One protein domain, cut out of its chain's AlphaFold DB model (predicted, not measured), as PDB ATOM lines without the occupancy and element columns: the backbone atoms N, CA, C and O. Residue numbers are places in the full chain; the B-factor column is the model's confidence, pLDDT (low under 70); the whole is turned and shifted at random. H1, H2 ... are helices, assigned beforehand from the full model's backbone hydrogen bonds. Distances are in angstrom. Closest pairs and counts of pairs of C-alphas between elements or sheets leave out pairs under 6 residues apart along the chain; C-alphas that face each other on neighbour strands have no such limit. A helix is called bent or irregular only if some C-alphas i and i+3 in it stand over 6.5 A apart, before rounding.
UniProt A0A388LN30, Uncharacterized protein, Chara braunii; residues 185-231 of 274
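This is residues 185 to 231 of the 274 residues of an uncharacterized protein of Chara braunii (UniProt A0A388LN30). A short helix, H1, packs on the first part of a long helix, H2, at one end of a rod, and the far part of H2 sticks out as an arm together with the printed part's last residues: residues 213 to 231 stand free, of which 213 to 228 belong to H2. The printed part has 47 residues with two named helices, H1 then H2, and no named strand; its class is all helix. It is only just extended, close to loose, with a radius of gyration of the C-alphas of 14.5 A and spans of 47 by 17 by 13 A.

H1 runs from residue 185, C-alpha at (-24.787, -4.750, 108.957), to residue 194, 14.3 A. H2 runs from residue 202 to residue 228, C-alpha at (-21.777, -46.552, 113.792), 40.0 A. It has a kink of 38 degrees near residue 218, and is neither bent nor irregular, but only just: C-alphas 217 and 220 are 6.5 A apart.

H1 and H2 touch, H2 with residues 202 to 209 alone; their closest C-alphas, of Ala 185 and Lys 202, are 6.4 A apart. They run the same way at a shallow tilt of 32 degrees, only just short of steep. Every O i to N i+4 pair of H1 is within hydrogen-bond range, and 18 of 23 in H2.

The C-alphas farthest apart, of Asp 186 and Arg 231, are 47.3 A apart. The printed part has no cut, and the link from H1 to H2 is short. Mean pLDDT of the printed part is 84.7; residues 220 to 231 are under 70.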
ATOM      1  N   ALA A 185     -26.134  -4.518 108.428       97.69
ATOM      2  CA  ALA A 185     -24.787  -4.750 108.957       97.69
ATOM      3  C   ALA A 185     -24.764  -4.857 110.493       97.69
ATOM      4  O   ALA A 185     -24.164  -5.783 111.024       97.69
ATOM      5  N   ASP A 186     -25.512  -4.000 111.195       98.12
ATOM      6  CA  ASP A 186     -25.575  -4.013 112.666       98.12
ATOM      7  C   ASP A 186     -26.111  -5.341 113.220       98.12
ATOM      8  O   ASP A 186     -25.633  -5.852 114.230       98.12
ATOM      9  N   VAL A 187     -27.098  -5.928 112.535       98.31
ATOM     10  CA  VAL A 187     -27.683  -7.223 112.911       98.31
ATOM     11  C   VAL A 187     -26.696  -8.353 112.632       98.31
ATOM     12  O   VAL A 187     -26.578  -9.270 113.440       98.31
ATOM     13  N   LEU A 188     -25.973  -8.282 111.511       98.19
ATOM     14  CA  LEU A 188     -24.935  -9.255 111.175       98.19
ATOM     15  C   LEU A 188     -23.787  -9.215 112.187       98.19
ATOM     16  O   LEU A 188     -23.373 -10.271 112.644       98.19
ATOM     17  N   LYS A 189     -23.344  -8.025 112.615       98.38
ATOM     18  CA  LYS A 189     -22.302  -7.874 113.640       98.38
ATOM     19  C   LYS A 189     -22.693  -8.565 114.950       98.38
ATOM     20  O   LYS A 189     -21.917  -9.367 115.457       98.38
ATOM     21  N   LYS A 190     -23.928  -8.349 115.425       98.44
ATOM     22  CA  LYS A 190     -24.470  -9.034 116.616       98.44
ATOM     23  C   LYS A 190     -24.567 -10.551 116.439       98.44
ATOM     24  O   LYS A 190     -24.373 -11.294 117.393       98.44
ATOM     25  N   LEU A 191     -24.913 -11.024 115.241       97.75
ATOM     26  CA  LEU A 191     -24.967 -12.460 114.952       97.75
ATOM     27  C   LEU A 191     -23.569 -13.086 114.940       97.75
ATOM     28  O   LEU A 191     -23.402 -14.160 115.503       97.75
ATOM     29  N   CYS A 192     -22.582 -12.418 114.346       98.00
ATOM     30  CA  CYS A 192     -21.191 -12.861 114.349       98.00
ATOM     31  C   CYS A 192     -20.635 -12.929 115.778       98.00
ATOM     32  O   CYS A 192     -20.113 -13.966 116.167       98.00
ATOM     33  N   GLU A 193     -20.853 -11.889 116.587       98.00
ATOM     34  CA  GLU A 193     -20.444 -11.837 117.998       98.00
ATOM     35  C   GLU A 193     -21.048 -12.984 118.819       98.00
ATOM     36  O   GLU A 193     -20.323 -13.723 119.479       98.00
ATOM     37  N   LYS A 194     -22.358 -13.233 118.680       97.75
ATOM     38  CA  LYS A 194     -23.041 -14.367 119.331       97.75
ATOM     39  C   LYS A 194     -22.486 -15.738 118.940       97.75
ATOM     40  O   LYS A 194     -22.701 -16.702 119.666       97.75
ATOM     41  N   LYS A 195     -21.863 -15.851 117.767       95.38
ATOM     42  CA  LYS A 195     -21.269 -17.095 117.262       95.38
ATOM     43  C   LYS A 195     -19.749 -17.150 117.458       95.38
ATOM     44  O   LYS A 195     -19.141 -18.114 117.009       95.38
ATOM     45  N   GLY A 196     -19.140 -16.140 118.089       96.25
ATOM     46  CA  GLY A 196     -17.686 -16.051 118.254       96.25
ATOM     47  C   GLY A 196     -16.925 -15.798 116.947       96.25
ATOM     48  O   GLY A 196     -15.741 -16.098 116.852       96.25
ATOM     49  N   ILE A 197     -17.591 -15.269 115.916       96.44
ATOM     50  CA  ILE A 197     -16.999 -14.983 114.604       96.44
ATOM     51  C   ILE A 197     -16.624 -13.498 114.544       96.44
ATOM     52  O   ILE A 197     -17.449 -12.625 114.824       96.44
ATOM     53  N   LYS A 198     -15.395 -13.183 114.122       97.69
ATOM     54  CA  LYS A 198     -14.966 -11.795 113.898       97.69
ATOM     55  C   LYS A 198     -15.697 -11.206 112.688       97.69
ATOM     56  O   LYS A 198     -15.675 -11.770 111.598       97.69
ATOM     57  N   TYR A 199     -16.339 -10.054 112.869       98.06
ATOM     58  CA  TYR A 199     -17.009  -9.353 111.773       98.06
ATOM     59  C   TYR A 199     -15.984  -8.649 110.869       98.06
ATOM     60  O   TYR A 199     -15.224  -7.806 111.345       98.06
ATOM     61  N   THR A 200     -15.989  -8.967 109.572       96.25
ATOM     62  CA  THR A 200     -15.129  -8.347 108.548       96.25
ATOM     63  C   THR A 200     -15.966  -7.489 107.584       96.25
ATOM     64  O   THR A 200     -16.554  -6.484 107.993       96.25
ATOM     65  N   LYS A 201     -16.067  -7.856 106.299       97.75
ATOM     66  CA  LYS A 201     -16.933  -7.200 105.311       97.75
ATOM     67  C   LYS A 201     -18.332  -7.814 105.339       97.75
ATOM     68  O   LYS A 201     -18.501  -8.996 105.616       97.75
ATOM     69  N   LYS A 202     -19.354  -7.036 104.958       97.06
ATOM     70  CA  LYS A 202     -20.743  -7.531 104.888       97.06
ATOM     71  C   LYS A 202     -20.893  -8.853 104.101       97.06
ATOM     72  O   LYS A 202     -21.519  -9.755 104.649       97.06
ATOM     73  N   PRO A 203     -20.393  -8.996 102.855       97.81
ATOM     74  CA  PRO A 203     -20.555 -10.248 102.110       97.81
ATOM     75  C   PRO A 203     -19.816 -11.428 102.760       97.81
ATOM     76  O   PRO A 203     -20.380 -12.512 102.831       97.81
ATOM     77  N   GLU A 204     -18.621 -11.201 103.309       97.62
ATOM     78  CA  GLU A 204     -17.838 -12.231 104.011       97.62
ATOM     79  C   GLU A 204     -18.559 -12.709 105.285       97.62
ATOM     80  O   GLU A 204     -18.691 -13.904 105.527       97.62
ATOM     81  N   ALA A 205     -19.126 -11.785 106.071       98.00
ATOM     82  CA  ALA A 205     -19.908 -12.122 107.261       98.00
ATOM     83  C   ALA A 205     -21.178 -12.925 106.926       98.00
ATOM     84  O   ALA A 205     -21.561 -13.832 107.667       98.00
ATOM     85  N   VAL A 206     -21.839 -12.600 105.809       98.25
ATOM     86  CA  VAL A 206     -23.009 -13.337 105.307       98.25
ATOM     87  C   VAL A 206     -22.631 -14.773 104.944       98.25
ATOM     88  O   VAL A 206     -23.349 -15.699 105.321       98.25
ATOM     89  N   GLU A 207     -21.502 -14.956 104.263       97.50
ATOM     90  CA  GLU A 207     -21.002 -16.273 103.877       97.50
ATOM     91  C   GLU A 207     -20.628 -17.124 105.099       97.50
ATOM     92  O   GLU A 207     -21.062 -18.271 105.203       97.50
ATOM     93  N   LEU A 208     -19.903 -16.552 106.065       97.06
ATOM     94  CA  LEU A 208     -19.517 -17.245 107.299       97.06
ATOM     95  C   LEU A 208     -20.735 -17.693 108.119       97.06
ATOM     96  O   LEU A 208     -20.777 -18.830 108.587       97.06
ATOM     97  N   LEU A 209     -21.750 -16.834 108.258       97.19
ATOM     98  CA  LEU A 209     -22.984 -17.184 108.969       97.19
ATOM     99  C   LEU A 209     -23.783 -18.275 108.247       97.19
ATOM    100  O   LEU A 209     -24.312 -19.173 108.902       97.19
ATOM    101  N   ALA A 210     -23.857 -18.223 106.914       96.56
ATOM    102  CA  ALA A 210     -24.524 -19.255 106.124       96.56
ATOM    103  C   ALA A 210     -23.809 -20.609 106.255       96.56
ATOM    104  O   ALA A 210     -24.461 -21.611 106.553       96.56
ATOM    105  N   ARG A 211     -22.472 -20.631 106.136       94.75
ATOM    106  CA  ARG A 211     -21.659 -21.842 106.347       94.75
ATOM    107  C   ARG A 211     -21.843 -22.409 107.749       94.75
ATOM    108  O   ARG A 211     -22.028 -23.610 107.891       94.75
ATOM    109  N   TYR A 212     -21.840 -21.562 108.776       94.62
ATOM    110  CA  TYR A 212     -22.055 -22.001 110.155       94.62
ATOM    111  C   TYR A 212     -23.440 -22.644 110.341       94.62
ATOM    112  O   TYR A 212     -23.562 -23.677 110.993       94.62
ATOM    113  N   GLN A 213     -24.484 -22.078 109.729       91.81
ATOM    114  CA  GLN A 213     -25.833 -22.645 109.787       91.81
ATOM    115  C   GLN A 213     -25.952 -23.976 109.027       91.81
ATOM    116  O   GLN A 213     -26.677 -24.864 109.465       91.81
ATOM    117  N   MET A 214     -25.250 -24.124 107.902       89.50
ATOM    118  CA  MET A 214     -25.150 -25.400 107.187       89.50
ATOM    119  C   MET A 214     -24.411 -26.443 108.017       89.50
ATOM    120  O   MET A 214     -24.909 -27.549 108.168       89.50
ATOM    121  N   LYS A 215     -23.274 -26.067 108.608       89.19
ATOM    122  CA  LYS A 215     -22.485 -26.947 109.468       89.19
ATOM    123  C   LYS A 215     -23.335 -27.488 110.618       89.19
ATOM    124  O   LYS A 215     -23.423 -28.689 110.788       89.19
ATOM    125  N   LEU A 216     -24.063 -26.624 111.327       87.44
ATOM    126  CA  LEU A 216     -24.960 -27.062 112.404       87.44
ATOM    127  C   LEU A 216     -26.092 -27.991 111.948       87.44
ATOM    128  O   LEU A 216     -26.530 -28.820 112.733       87.44
ATOM    129  N   ALA A 217     -26.599 -27.824 110.726       86.12
ATOM    130  CA  ALA A 217     -27.706 -28.631 110.220       86.12
ATOM    131  C   ALA A 217     -27.259 -29.999 109.677       86.12
ATOM    132  O   ALA A 217     -28.078 -30.913 109.618       86.12
ATOM    133  N   TYR A 218     -25.996 -30.126 109.251       82.56
ATOM    134  CA  TYR A 218     -25.503 -31.305 108.534       82.56
ATOM    135  C   TYR A 218     -24.354 -32.047 109.235       82.56
ATOM    136  O   TYR A 218     -24.321 -33.270 109.131       82.56
ATOM    137  N   ASP A 219     -23.470 -31.386 109.995       78.44
ATOM    138  CA  ASP A 219     -22.409 -32.089 110.749       78.44
ATOM    139  C   ASP A 219     -23.002 -33.004 111.825       78.44
ATOM    140  O   ASP A 219     -22.477 -34.089 112.068       78.44
ATOM    141  N   SER A 220     -24.142 -32.626 112.416       66.12
ATOM    142  CA  SER A 220     -24.843 -33.471 113.389       66.12
ATOM    143  C   SER A 220     -25.288 -34.817 112.804       66.12
ATOM    144  O   SER A 220     -25.530 -35.751 113.557       66.12
ATOM    145  N   PHE A 221     -25.385 -34.934 111.477       59.53
ATOM    146  CA  PHE A 221     -25.752 -36.175 110.788       59.53
ATOM    147  C   PHE A 221     -24.533 -37.029 110.391       59.53
ATOM    148  O   PHE A 221     -24.665 -38.203 110.031       59.53
ATOM    149  N   GLU A 222     -23.332 -36.449 110.394       54.88
ATOM    150  CA  GLU A 222     -22.098 -37.142 110.011       54.88
ATOM    151  C   GLU A 222     -21.383 -37.750 111.225       54.88
ATOM    152  O   GLU A 222     -20.799 -38.832 111.122       54.88
ATOM    153  N   GLU A 223     -21.522 -37.135 112.401       55.25
ATOM    154  CA  GLU A 223     -20.981 -37.671 113.655       55.25
ATOM    155  C   GLU A 223     -21.648 -39.007 114.048       55.25
ATOM    156  O   GLU A 223     -20.971 -39.938 114.489       55.25
ATOM    157  N   GLU A 224     -22.942 -39.167 113.755       51.97
ATOM    158  CA  GLU A 224     -23.700 -40.400 114.017       51.97
ATOM    159  C   GLU A 224     -23.249 -41.566 113.107       51.97
ATOM    160  O   GLU A 224     -23.006 -42.679 113.580       51.97
ATOM    161  N   ARG A 225     -22.969 -41.296 111.821       53.38
ATOM    162  CA  ARG A 225     -22.428 -42.301 110.880       53.38
ATOM    163  C   ARG A 225     -20.964 -42.669 111.147       53.38
ATOM    164  O   ARG A 225     -20.537 -43.778 110.821       53.38
ATOM    165  N   CYS A 226     -20.181 -41.773 111.746       48.56
ATOM    166  CA  CYS A 226     -18.790 -42.055 112.115       48.56
ATOM    167  C   CYS A 226     -18.690 -42.944 113.372       48.56
ATOM    168  O   CYS A 226     -17.753 -43.737 113.501       48.56
ATOM    169  N   MET A 227     -19.673 -42.867 114.274       50.62
ATOM    170  CA  MET A 227     -19.751 -43.722 115.464       50.62
ATOM    171  C   MET A 227     -20.300 -45.124 115.159       50.62
ATOM    172  O   MET A 227     -19.848 -46.098 115.764       50.62
ATOM    173  N   GLU A 228     -21.210 -45.256 114.192       51.38
ATOM    174  CA  GLU A 228     -21.777 -46.552 113.792       51.38
ATOM    175  C   GLU A 228     -20.773 -47.409 112.991       51.38
ATOM    176  O   GLU A 228     -20.596 -48.600 113.259       51.38
ATOM    177  N   ASN A 229     -19.982 -46.785 112.111       50.28
ATOM    178  CA  ASN A 229     -18.954 -47.478 111.323       50.28
ATOM    179  C   ASN A 229     -17.729 -47.938 112.136       50.28
ATOM    180  O   ASN A 229     -16.969 -48.782 111.666       50.28
ATOM    181  N   LYS A 230     -17.545 -47.442 113.367       53.78
ATOM    182  CA  LYS A 230     -16.528 -47.962 114.298       53.78
ATOM    183  C   LYS A 230     -16.983 -49.212 115.054       53.78
ATOM    184  O   LYS A 230     -16.133 -49.922 115.575       53.78
ATOM    185  N   ARG A 231     -18.288 -49.510 115.101       53.25
ATOM    186  CA  ARG A 231     -18.830 -50.707 115.778       53.25
ATOM    187  C   ARG A 231     -19.097 -51.883 114.837       53.25
ATOM    188  O   ARG A 231     -19.248 -53.005 115.304       53.25
TER     189      ARG A 231